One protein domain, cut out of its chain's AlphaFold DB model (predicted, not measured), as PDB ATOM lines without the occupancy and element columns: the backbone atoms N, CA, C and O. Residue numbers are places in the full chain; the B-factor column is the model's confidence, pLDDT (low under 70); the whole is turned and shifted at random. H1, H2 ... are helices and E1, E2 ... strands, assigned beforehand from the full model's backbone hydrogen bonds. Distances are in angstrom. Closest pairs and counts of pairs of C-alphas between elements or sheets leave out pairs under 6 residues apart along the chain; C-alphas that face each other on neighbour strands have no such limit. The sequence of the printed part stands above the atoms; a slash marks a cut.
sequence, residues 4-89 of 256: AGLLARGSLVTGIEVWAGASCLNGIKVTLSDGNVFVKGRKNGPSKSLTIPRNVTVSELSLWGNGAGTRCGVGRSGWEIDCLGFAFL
ATOM      1  N   ALA A   4      19.737 -27.142 -44.312       46.81
ATOM      2  CA  ALA A   4      19.458 -28.117 -45.356       46.81
ATOM      3  C   ALA A   4      18.986 -29.451 -44.762       46.81
ATOM      4  O   ALA A   4      17.988 -29.986 -45.230       46.81
ATOM      5  N   GLY A   5      19.596 -29.939 -43.675       51.34
ATOM      6  CA  GLY A   5      19.198 -31.202 -43.031       51.34
ATOM      7  C   GLY A   5      17.809 -31.185 -42.372       51.34
ATOM      8  O   GLY A   5      17.150 -32.219 -42.281       51.34
ATOM      9  N   LEU A   6      17.348 -30.010 -41.935       53.22
ATOM     10  CA  LEU A   6      16.047 -29.818 -41.280       53.22
ATOM     11  C   LEU A   6      14.890 -29.728 -42.268       53.22
ATOM     12  O   LEU A   6      13.856 -30.366 -42.073       53.22
ATOM     13  N   LEU A   7      15.091 -28.978 -43.354       54.75
ATOM     14  CA  LEU A   7      14.150 -28.971 -44.467       54.75
ATOM     15  C   LEU A   7      14.160 -30.321 -45.186       54.75
ATOM     16  O   LEU A   7      13.097 -30.780 -45.559       54.75
ATOM     17  N   ALA A   8      15.295 -31.022 -45.287       59.91
ATOM     18  CA  ALA A   8      15.397 -32.312 -45.979       59.91
ATOM     19  C   ALA A   8      14.537 -33.452 -45.396       59.91
ATOM     20  O   ALA A   8      14.476 -34.518 -45.999       59.91
ATOM     21  N   ARG A   9      13.878 -33.265 -44.244       70.25
ATOM     22  CA  ARG A   9      13.056 -34.297 -43.582       70.25
ATOM     23  C   ARG A   9      11.564 -33.974 -43.490       70.25
ATOM     24  O   ARG A   9      10.822 -34.735 -42.879       70.25
ATOM     25  N   GLY A  10      11.113 -32.845 -44.042       76.50
ATOM     26  CA  GLY A  10       9.698 -32.450 -43.951       76.50
ATOM     27  C   GLY A  10       9.235 -32.091 -42.533       76.50
ATOM     28  O   GLY A  10       8.032 -32.046 -42.263       76.50
ATOM     29  N   SER A  11      10.173 -31.835 -41.617       83.50
ATOM     30  CA  SER A  11       9.866 -31.435 -40.247       83.50
ATOM     31  C   SER A  11       9.397 -29.982 -40.206       83.50
ATOM     32  O   SER A  11      10.070 -29.084 -40.709       83.50
ATOM     33  N   LEU A  12       8.245 -29.742 -39.577       85.25
ATOM     34  CA  LEU A  12       7.677 -28.405 -39.387       85.25
ATOM     35  C   LEU A  12       7.856 -27.937 -37.946       85.25
ATOM     36  O   LEU A  12       7.933 -28.753 -37.030       85.25
ATOM     37  N   VAL A  13       7.875 -26.624 -37.731       87.50
ATOM     38  CA  VAL A  13       7.873 -26.045 -36.383       87.50
ATOM     39  C   VAL A  13       6.514 -26.280 -35.725       87.50
ATOM     40  O   VAL A  13       5.485 -25.892 -36.268       87.50
ATOM     41  N   THR A  14       6.519 -26.896 -34.543       89.38
ATOM     42  CA  THR A  14       5.319 -27.171 -33.730       89.38
ATOM     43  C   THR A  14       5.323 -26.428 -32.403       89.38
ATOM     44  O   THR A  14       4.289 -26.315 -31.748       89.38
ATOM     45  N   GLY A  15       6.470 -25.892 -31.990       91.69
ATOM     46  CA  GLY A  15       6.575 -25.100 -30.776       91.69
ATOM     47  C   GLY A  15       7.698 -24.084 -30.858       91.69
ATOM     48  O   GLY A  15       8.770 -24.364 -31.394       91.69
ATOM     49  N   ILE A  16       7.451 -22.907 -30.300       93.19
ATOM     50  CA  ILE A  16       8.434 -21.844 -30.140       93.19
ATOM     51  C   ILE A  16       8.348 -21.364 -28.697       93.19
ATOM     52  O   ILE A  16       7.267 -21.076 -28.198       93.19
ATOM     53  N   GLU A  17       9.483 -21.255 -28.024       95.69
ATOM     54  CA  GLU A  17       9.602 -20.594 -26.729       95.69
ATOM     55  C   GLU A  17      10.737 -19.576 -26.810       95.69
ATOM     56  O   GLU A  17      11.821 -19.887 -27.298       95.69
ATOM     57  N   VAL A  18      10.484 -18.347 -26.374       94.38
ATOM     58  CA  VAL A  18      11.433 -17.232 -26.456       94.38
ATOM     59  C   VAL A  18      11.683 -16.641 -25.079       94.38
ATOM     60  O   VAL A  18      10.752 -16.488 -24.292       94.38
ATOM     61  N   TRP A  19      12.936 -16.278 -24.818       94.12
ATOM     62  CA  TRP A  19      13.367 -15.520 -23.645       94.12
ATOM     63  C   TRP A  19      13.808 -14.138 -24.102       94.12
ATOM     64  O   TRP A  19      14.670 -14.028 -24.977       94.12
ATOM     65  N   ALA A  20      13.231 -13.091 -23.519       88.81
ATOM     66  CA  ALA A  20      13.548 -11.708 -23.855       88.81
ATOM     67  C   ALA A  20      14.246 -11.012 -22.680       88.81
ATOM     68  O   ALA A  20      13.850 -11.170 -21.524       88.81
ATOM     69  N   GLY A  21      15.292 -10.252 -22.995       85.06
ATOM     70  CA  GLY A  21      15.913  -9.281 -22.106       85.06
ATOM     71  C   GLY A  21      15.316  -7.888 -22.309       85.06
ATOM     72  O   GLY A  21      14.343  -7.711 -23.040       85.06
ATOM     73  N   ALA A  22      15.919  -6.881 -21.677       84.50
ATOM     74  CA  ALA A  22      15.435  -5.501 -21.755       84.50
ATOM     75  C   ALA A  22      15.519  -4.901 -23.173       84.50
ATOM     76  O   ALA A  22      14.701  -4.056 -23.526       84.50
ATOM     77  N   SER A  23      16.490  -5.329 -23.984       83.25
ATOM     78  CA  SER A  23      16.762  -4.745 -25.305       83.25
ATOM     79  C   SER A  23      17.009  -5.778 -26.408       83.25
ATOM     80  O   SER A  23      17.382  -5.406 -27.515       83.25
ATOM     81  N   CYS A  24      16.815  -7.072 -26.151       84.31
ATOM     82  CA  CYS A  24      17.131  -8.134 -27.106       84.31
ATOM     83  C   CYS A  24      16.389  -9.438 -26.785       84.31
ATOM     84  O   CYS A  24      15.821  -9.622 -25.706       84.31
ATOM     85  N   LEU A  25      16.408 -10.372 -27.738       87.50
ATOM     86  CA  LEU A  25      16.053 -11.759 -27.466       87.50
ATOM     87  C   LEU A  25      17.271 -12.467 -26.875       87.50
ATOM     88  O   LEU A  25      18.292 -12.621 -27.542       87.50
ATOM     89  N   ASN A  26      17.143 -12.945 -25.642       90.06
ATOM     90  CA  ASN A  26      18.190 -13.701 -24.964       90.06
ATOM     91  C   ASN A  26      18.323 -15.097 -25.565       90.06
ATOM     92  O   ASN A  26      19.434 -15.583 -25.746       90.06
ATOM     93  N   GLY A  27      17.204 -15.745 -25.894       91.06
ATOM     94  CA  GLY A  27      17.225 -17.099 -26.423       91.06
ATOM     95  C   GLY A  27      15.925 -17.529 -27.081       91.06
ATOM     96  O   GLY A  27      14.867 -16.936 -26.873       91.06
ATOM     97  N   ILE A  28      16.016 -18.603 -27.855       92.25
ATOM     98  CA  ILE A  28      14.882 -19.262 -28.497       92.25
ATOM     99  C   ILE A  28      15.035 -20.774 -28.385       92.25
ATOM    100  O   ILE A  28      16.123 -21.324 -28.561       92.25
ATOM    101  N   LYS A  29      13.926 -21.447 -28.109       93.06
ATOM    102  CA  LYS A  29      13.760 -22.887 -28.197       93.06
ATOM    103  C   LYS A  29      12.730 -23.170 -29.280       93.06
ATOM    104  O   LYS A  29      11.639 -22.612 -29.258       93.06
ATOM    105  N   VAL A  30      13.085 -24.042 -30.212       91.38
ATOM    106  CA  VAL A  30      12.218 -24.473 -31.308       91.38
ATOM    107  C   VAL A  30      11.997 -25.970 -31.177       91.38
ATOM    108  O   VAL A  30      12.962 -26.727 -31.078       91.38
ATOM    109  N   THR A  31      10.734 -26.377 -31.175       91.12
ATOM    110  CA  THR A  31      10.291 -27.770 -31.221       91.12
ATOM    111  C   THR A  31       9.759 -28.065 -32.615       91.12
ATOM    112  O   THR A  31       9.024 -27.256 -33.188       91.12
ATOM    113  N   LEU A  32      10.123 -29.224 -33.152       87.94
ATOM    114  CA  LEU A  32       9.716 -29.672 -34.475       87.94
ATOM    115  C   LEU A  32       8.734 -30.839 -34.416       87.94
ATOM    116  O   LEU A  32       8.568 -31.506 -33.394       87.94
ATOM    117  N   SER A  33       8.074 -31.097 -35.541       84.81
ATOM    118  CA  SER A  33       7.079 -32.157 -35.680       84.81
ATOM    119  C   SER A  33       7.648 -33.558 -35.481       84.81
ATOM    120  O   SER A  33       6.908 -34.422 -35.027       84.81
ATOM    121  N   ASP A  34       8.931 -33.766 -35.777       81.19
ATOM    122  CA  ASP A  34       9.653 -35.031 -35.569       81.19
ATOM    123  C   ASP A  34      10.133 -35.229 -34.116       81.19
ATOM    124  O   ASP A  34      10.817 -36.203 -33.812       81.19
ATOM    125  N   GLY A  35       9.791 -34.302 -33.213       84.25
ATOM    126  CA  GLY A  35      10.190 -34.327 -31.808       84.25
ATOM    127  C   GLY A  35      11.556 -33.700 -31.527       84.25
ATOM    128  O   GLY A  35      11.897 -33.521 -30.357       84.25
ATOM    129  N   ASN A  36      12.325 -33.310 -32.550       85.75
ATOM    130  CA  ASN A  36      13.596 -32.629 -32.333       85.75
ATOM    131  C   ASN A  36      13.383 -31.248 -31.706       85.75
ATOM    132  O   ASN A  36      12.458 -30.505 -32.050       85.75
ATOM    133  N   VAL A  37      14.284 -30.890 -30.792       89.94
ATOM    134  CA  VAL A  37      14.261 -29.617 -30.072       89.94
ATOM    135  C   VAL A  37      15.627 -28.960 -30.169       89.94
ATOM    136  O   VAL A  37      16.650 -29.583 -29.892       89.94
ATOM    137  N   PHE A  38      15.643 -27.670 -30.493       86.81
ATOM    138  CA  PHE A  38      16.866 -26.877 -30.559       86.81
ATOM    139  C   PHE A  38      16.743 -25.648 -29.682       86.81
ATOM    140  O   PHE A  38      15.693 -25.015 -29.648       86.81
ATOM    141  N   VAL A  39      17.829 -25.293 -29.001       90.75
ATOM    142  CA  VAL A  39      17.929 -24.064 -28.211       90.75
ATOM    143  C   VAL A  39      19.109 -23.246 -28.718       90.75
ATOM    144  O   VAL A  39      20.187 -23.791 -28.969       90.75
ATOM    145  N   LYS A  40      18.902 -21.941 -28.875       90.25
ATOM    146  CA  LYS A  40      19.933 -20.952 -29.204       90.25
ATOM    147  C   LYS A  40      19.853 -19.776 -28.240       90.25
ATOM    148  O   LYS A  40      18.771 -19.461 -27.748       90.25
ATOM    149  N   GLY A  41      21.000 -19.156 -27.967       89.94
ATOM    150  CA  GLY A  41      21.133 -18.136 -26.927       89.94
ATOM    151  C   GLY A  41      20.922 -18.693 -25.511       89.94
ATOM    152  O   GLY A  41      21.137 -19.879 -25.249       89.94
ATOM    153  N   ARG A  42      20.505 -17.828 -24.587       90.75
ATOM    154  CA  ARG A  42      20.340 -18.110 -23.157       90.75
ATOM    155  C   ARG A  42      18.888 -18.127 -22.722       90.75
ATOM    156  O   ARG A  42      18.102 -17.244 -23.049       90.75
ATOM    157  N   LYS A  43      18.576 -19.088 -21.856       92.38
ATOM    158  CA  LYS A  43      17.304 -19.171 -21.134       92.38
ATOM    159  C   LYS A  43      17.315 -18.253 -19.911       92.38
ATOM    160  O   LYS A  43      17.306 -18.733 -18.782       92.38
ATOM    161  N   ASN A  44      17.444 -16.948 -20.136       88.50
ATOM    162  CA  ASN A  44      17.531 -15.962 -19.064       88.50
ATOM    163  C   ASN A  44      16.325 -15.020 -19.083       88.50
ATOM    164  O   ASN A  44      15.993 -14.474 -20.136       88.50
ATOM    165  N   GLY A  45      15.721 -14.799 -17.916       85.38
ATOM    166  CA  GLY A  45      14.518 -13.984 -17.759       85.38
ATOM    167  C   GLY A  45      13.211 -14.741 -18.040       85.38
ATOM    168  O   GLY A  45      13.217 -15.967 -18.189       85.38
ATOM    169  N   PRO A  46      12.072 -14.029 -18.081       88.62
ATOM    170  CA  PRO A  46      10.772 -14.629 -18.359       88.62
ATOM    171  C   PRO A  46      10.699 -15.155 -19.800       88.62
ATOM    172  O   PRO A  46      11.197 -14.512 -20.728       88.62
ATOM    173  N   SER A  47      10.041 -16.302 -19.992       94.44
ATOM    174  CA  SER A  47       9.739 -16.832 -21.323       94.44
ATOM    175  C   SER A  47       8.286 -16.647 -21.733       94.44
ATOM    176  O   SER A  47       7.373 -16.507 -20.914       94.44
ATOM    177  N   LYS A  48       8.077 -16.658 -23.047       95.94
ATOM    178  CA  LYS A  48       6.771 -16.814 -23.683       95.94
ATOM    179  C   LYS A  48       6.842 -17.977 -24.653       95.94
ATOM    180  O   LYS A  48       7.836 -18.126 -25.361       95.94
ATOM    181  N   SER A  49       5.792 -18.785 -24.689       95.50
ATOM    182  CA  SER A  49       5.704 -19.947 -25.564       95.50
ATOM    183  C   SER A  49       4.473 -19.887 -26.458       95.50
ATOM    184  O   SER A  49       3.449 -19.295 -26.116       95.50
ATOM    185  N   LEU A  50       4.607 -20.505 -27.623       92.56
ATOM    186  CA  LEU A  50       3.575 -20.681 -28.626       92.56
ATOM    187  C   LEU A  50       3.645 -22.120 -29.134       92.56
ATOM    188  O   LEU A  50       4.697 -22.573 -29.589       92.56
ATOM    189  N   THR A  51       2.512 -22.814 -29.099       92.62
ATOM    190  CA  THR A  51       2.336 -24.113 -29.753       92.62
ATOM    191  C   THR A  51       1.633 -23.896 -31.083       92.62
ATOM    192  O   THR A  51       0.585 -23.254 -31.131       92.62
ATOM    193  N   ILE A  52       2.202 -24.443 -32.153       88.06
ATOM    194  CA  ILE A  52       1.655 -24.383 -33.508       88.06
ATOM    195  C   ILE A  52       1.110 -25.777 -33.844       88.06
ATOM    196  O   ILE A  52       1.892 -26.726 -33.968       88.06
ATOM    197  N   PRO A  53      -0.220 -25.946 -33.966       82.38
ATOM    198  CA  PRO A  53      -0.802 -27.205 -34.413       82.38
ATOM    199  C   PRO A  53      -0.301 -27.587 -35.812       82.38
ATOM    200  O   PRO A  53      -0.072 -26.724 -36.657       82.38
ATOM    201  N   ARG A  54      -0.181 -28.891 -36.092       71.88
ATOM    202  CA  ARG A  54       0.375 -29.408 -37.362       71.88
ATOM    203  C   ARG A  54      -0.433 -29.029 -38.619       71.88
ATOM    204  O   ARG A  54       0.066 -29.196 -39.723       71.88
ATOM    205  N   ASN A  55      -1.661 -28.540 -38.459       71.81
ATOM    206  CA  ASN A  55      -2.575 -28.137 -39.532       71.81
ATOM    207  C   ASN A  55      -2.782 -26.613 -39.625       71.81
ATOM    208  O   ASN A  55      -3.720 -26.169 -40.283       71.81
ATOM    209  N   VAL A  56      -1.950 -25.812 -38.951       78.19
ATOM    210  CA  VAL A  56      -2.027 -24.347 -38.985       78.19
ATOM    211  C   VAL A  56      -0.815 -23.782 -39.715       78.19
ATOM    212  O   VAL A  56       0.320 -24.193 -39.483       78.19
ATOM    213  N   THR A  57      -1.059 -22.806 -40.585       80.31
ATOM    214  CA  THR A  57      -0.019 -22.052 -41.288       80.31
ATOM    215  C   THR A  57       0.110 -20.648 -40.716       80.31
ATOM    216  O   THR A  57      -0.882 -20.032 -40.331       80.31
ATOM    217  N   VAL A  58       1.328 -20.112 -40.716       83.44
ATOM    218  CA  VAL A  58       1.572 -18.699 -40.406       83.44
ATOM    219  C   VAL A  58       1.182 -17.865 -41.625       83.44
ATOM    220  O   VAL A  58       1.761 -18.048 -42.693       83.44
ATOM    221  N   SER A  59       0.205 -16.969 -41.475       85.31
ATOM    222  CA  SER A  59      -0.197 -16.038 -42.539       85.31
ATOM    223  C   SER A  59       0.731 -14.829 -42.626       85.31
ATOM    224  O   SER A  59       1.017 -14.350 -43.717       85.31
ATOM    225  N   GLU A  60       1.224 -14.355 -41.480       86.06
ATOM    226  CA  GLU A  60       2.065 -13.167 -41.375       86.06
ATOM    227  C   GLU A  60       3.118 -13.340 -40.275       86.06
ATOM    228  O   GLU A  60       2.850 -13.900 -39.210       86.06
ATOM    229  N   LEU A  61       4.328 -12.836 -40.525       85.06
ATOM    230  CA  LEU A  61       5.419 -12.796 -39.555       85.06
ATOM    231  C   LEU A  61       6.103 -11.432 -39.620       85.06
ATOM    232  O   LEU A  61       6.589 -11.023 -40.671       85.06
ATOM    233  N   SER A  62       6.218 -10.775 -38.468       86.38
ATOM    234  CA  SER A  62       6.986  -9.541 -38.311       86.38
ATOM    235  C   SER A  62       8.195  -9.769 -37.409       86.38
ATOM    236  O   SER A  62       8.061 -10.314 -36.316       86.38
ATOM    237  N   LEU A  63       9.379  -9.326 -37.848       85.31
ATOM    238  CA  LEU A  63      10.623  -9.413 -37.078       85.31
ATOM    239  C   LEU A  63      11.224  -8.029 -36.844       85.31
ATOM    240  O   LEU A  63      11.532  -7.283 -37.776       85.31
ATOM    241  N   TRP A  64      11.441  -7.712 -35.574       83.25
ATOM    242  CA  TRP A  64      11.986  -6.441 -35.129       83.25
ATOM    243  C   TRP A  64      13.367  -6.680 -34.530       83.25
ATOM    244  O   TRP A  64      13.654  -7.724 -33.957       83.25
ATOM    245  N   GLY A  65      14.243  -5.714 -34.724       80.06
ATOM    246  CA  GLY A  65      15.601  -5.708 -34.213       80.06
ATOM    247  C   GLY A  65      15.707  -4.570 -33.222       80.06
ATOM    248  O   GLY A  65      14.899  -3.645 -33.245       80.06
ATOM    249  N   ASN A  66      16.725  -4.622 -32.385       79.56
ATOM    250  CA  ASN A  66      16.900  -3.705 -31.265       79.56
ATOM    251  C   ASN A  66      17.414  -2.303 -31.643       79.56
ATOM    252  O   ASN A  66      17.850  -1.559 -30.773       79.56
ATOM    253  N   GLY A  67      17.419  -1.947 -32.931       75.06
ATOM    254  CA  GLY A  67      17.887  -0.641 -33.410       75.06
ATOM    255  C   GLY A  67      19.409  -0.444 -33.412       75.06
ATOM    256  O   GLY A  67      19.861   0.585 -33.896       75.06
ATOM    257  N   ALA A  68      20.205  -1.419 -32.955       69.69
ATOM    258  CA  ALA A  68      21.664  -1.289 -32.827       69.69
ATOM    259  C   ALA A  68      22.463  -1.634 -34.103       69.69
ATOM    260  O   ALA A  68      23.685  -1.547 -34.105       69.69
ATOM    261  N   GLY A  69      21.782  -2.003 -35.194       62.31
ATOM    262  CA  GLY A  69      22.398  -2.196 -36.510       62.31
ATOM    263  C   GLY A  69      23.204  -3.491 -36.684       62.31
ATOM    264  O   GLY A  69      24.420  -3.485 -36.602       62.31
ATOM    265  N   THR A  70      22.517  -4.572 -37.067       52.59
ATOM    266  CA  THR A  70      23.033  -5.670 -37.917       52.59
ATOM    267  C   THR A  70      21.841  -6.478 -38.425       52.59
ATOM    268  O   THR A  70      21.168  -7.115 -37.621       52.59
ATOM    269  N   ARG A  71      21.556  -6.481 -39.733       57.09
ATOM    270  CA  ARG A  71      20.703  -7.495 -40.397       57.09
ATOM    271  C   ARG A  71      21.288  -7.732 -41.797       57.09
ATOM    272  O   ARG A  71      21.763  -6.785 -42.406       57.09
ATOM    273  N   CYS A  72      21.418  -8.965 -42.282       40.41
ATOM    274  CA  CYS A  72      20.316  -9.725 -42.874       40.41
ATOM    275  C   CYS A  72      20.554 -11.248 -42.826       40.41
ATOM    276  O   CYS A  72      21.640 -11.707 -43.156       40.41
ATOM    277  N   GLY A  73      19.482 -12.001 -42.538       54.84
ATOM    278  CA  GLY A  73      19.293 -13.406 -42.940       54.84
ATOM    279  C   GLY A  73      19.984 -14.495 -42.105       54.84
ATOM    280  O   GLY A  73      21.084 -14.298 -41.621       54.84
ATOM    281  N   VAL A  74      19.275 -15.628 -41.965       58.16
ATOM    282  CA  VAL A  74      19.584 -16.942 -41.335       58.16
ATOM    283  C   VAL A  74      20.552 -16.957 -40.130       58.16
ATOM    284  O   VAL A  74      21.712 -16.582 -40.202       58.16
ATOM    285  N   GLY A  75      20.049 -17.461 -38.999       65.56
ATOM    286  CA  GLY A  75      20.420 -16.979 -37.667       65.56
ATOM    287  C   GLY A  75      21.830 -17.230 -37.117       65.56
ATOM    288  O   GLY A  75      22.495 -18.229 -37.398       65.56
ATOM    289  N   ARG A  76      22.212 -16.322 -36.212       77.00
ATOM    290  CA  ARG A  76      23.444 -16.311 -35.416       77.00
ATOM    291  C   ARG A  76      23.089 -16.042 -33.952       77.00
ATOM    292  O   ARG A  76      22.179 -15.268 -33.661       77.00
ATOM    293  N   SER A  77      23.779 -16.723 -33.046       77.69
ATOM    294  CA  SER A  77      23.612 -16.519 -31.608       77.69
ATOM    295  C   SER A  77      24.935 -16.713 -30.879       77.69
ATOM    296  O   SER A  77      25.607 -17.726 -31.110       77.69
ATOM    297  N   GLY A  78      25.245 -15.811 -29.955       80.19
ATOM    298  CA  GLY A  78      26.269 -15.963 -28.929       80.19
ATOM    299  C   GLY A  78      25.627 -16.096 -27.550       80.19
ATOM    300  O   GLY A  78      24.987 -17.099 -27.235       80.19
ATOM    301  N   TRP A  79      25.807 -15.066 -26.723       79.69
ATOM    302  CA  TRP A  79      25.152 -14.963 -25.414       79.69
ATOM    303  C   TRP A  79      23.660 -14.613 -25.561       79.69
ATOM    304  O   TRP A  79      22.855 -15.013 -24.723       79.69
ATOM    305  N   GLU A  80      23.300 -13.952 -26.660       84.81
ATOM    306  CA  GLU A  80      21.951 -13.539 -27.050       84.81
ATOM    307  C   GLU A  80      21.676 -13.977 -28.504       84.81
ATOM    308  O   GLU A  80      22.520 -14.618 -29.145       84.81
ATOM    309  N   ILE A  81      20.490 -13.670 -29.034       84.50
ATOM    310  CA  ILE A  81      20.150 -13.883 -30.446       84.50
ATOM    311  C   ILE A  81      20.583 -12.663 -31.260       84.50
ATOM    312  O   ILE A  81      19.914 -11.631 -31.247       84.50
ATOM    313  N   ASP A  82      21.682 -12.802 -32.002       81.50
ATOM    314  CA  ASP A  82      22.259 -11.723 -32.810       81.50
ATOM    315  C   ASP A  82      21.411 -11.442 -34.064       81.50
ATOM    316  O   ASP A  82      21.147 -10.294 -34.420       81.50
ATOM    317  N   CYS A  83      20.954 -12.501 -34.741       80.56
ATOM    318  CA  CYS A  83      19.995 -12.408 -35.840       80.56
ATOM    319  C   CYS A  83      19.135 -13.675 -35.940       80.56
ATOM    320  O   CYS A  83      19.592 -14.789 -35.677       80.56
ATOM    321  N   LEU A  84      17.873 -13.509 -36.345       82.50
ATOM    322  CA  LEU A  84      16.903 -14.592 -36.505       82.50
ATOM    323  C   LEU A  84      16.132 -14.408 -37.811       82.50
ATOM    324  O   LEU A  84      15.737 -13.300 -38.163       82.50
ATOM    325  N   GLY A  85      15.902 -15.514 -38.508       83.06
ATOM    326  CA  GLY A  85      15.015 -15.589 -39.659       83.06
ATOM    327  C   GLY A  85      14.280 -16.921 -39.649       83.06
ATOM    328  O   GLY A  85      14.789 -17.903 -39.107       83.06
ATOM    329  N   PHE A  86      13.094 -16.944 -40.247       81.31
ATOM    330  CA  PHE A  86      12.294 -18.153 -40.408       81.31
ATOM    331  C   PHE A  86      12.360 -18.604 -41.861       81.31
ATOM    332  O   PHE A  86      12.146 -17.809 -42.776       81.31
ATOM    333  N   ALA A  87      12.683 -19.879 -42.065       80.88
ATOM    334  CA  ALA A  87      12.595 -20.502 -43.374       80.88
ATOM    335  C   ALA A  87      11.156 -20.980 -43.586       80.88
ATOM    336  O   ALA A  87      10.659 -21.807 -42.822       80.88
ATOM    337  N   PHE A  88      10.502 -20.453 -44.616       82.19
ATOM    338  CA  PHE A  88       9.179 -20.898 -45.034       82.19
ATOM    339  C   PHE A  88       9.301 -21.811 -46.243       82.19
ATOM    340  O   PHE A  88      10.144 -21.601 -47.119       82.19
ATOM    341  N   LEU A  89       8.437 -22.821 -46.294       80.75
ATOM    342  CA  LEU A  89       8.267 -23.596 -47.510       80.75
ATOM    343  C   LEU A  89       7.670 -22.706 -48.596       80.75
ATOM    344  O   LEU A  89       6.818 -21.855 -48.336       80.75
TER     345      LEU A  89
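What this domain is: This is residues 4 to 89 of the 256 residues of an uncharacterized protein of Ectocarpus sp. CCAP 1310/34 (UniProt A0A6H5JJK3). With little regular structure, this is one four-stranded sheet, E3 E2 E1 E4, antiparallel throughout, with loop residues 58 to 80, E5 and the last residues over one face. The printed part has 86 residues, under half in named elements, mostly strand: H1, then E1 to E5. It is compact, radius of gyration of the C-alphas 13.2 A, spans 35 by 26 by 24 A.

Where its parts are: Find C-alpha 4 at (19.458, -28.117, -45.356), where H1, residues 4 to 7, begins. E1, residues 13 to 20, runs 19.9 A; E2, residues 25 to 32, 20.3 A. E3 is residues 37 to 41, E4 47 to 51, E5 81 to 83, ending at (19.995, -12.408, -35.840).

How they stand to each other: E1 E2 E3 form a meander, each the antiparallel neighbour of the one before; with E4 beside E1, a Greek key. Find N 29 and O 17 2.7 A apart, N 30 and O 38 2.8 A, N 18 and O 48 2.8 A, within hydrogen-bond range. E5 pairs with no named strand. H1, not on the sheet, is too short for any O i to N i+4 pair; its one O i to N i+3 pair is not within range.

The domain as a whole: The printed part has no cut. E4 to E5 is a long link. Residues 4 to 8 and 68 to 75 have pLDDT under 70.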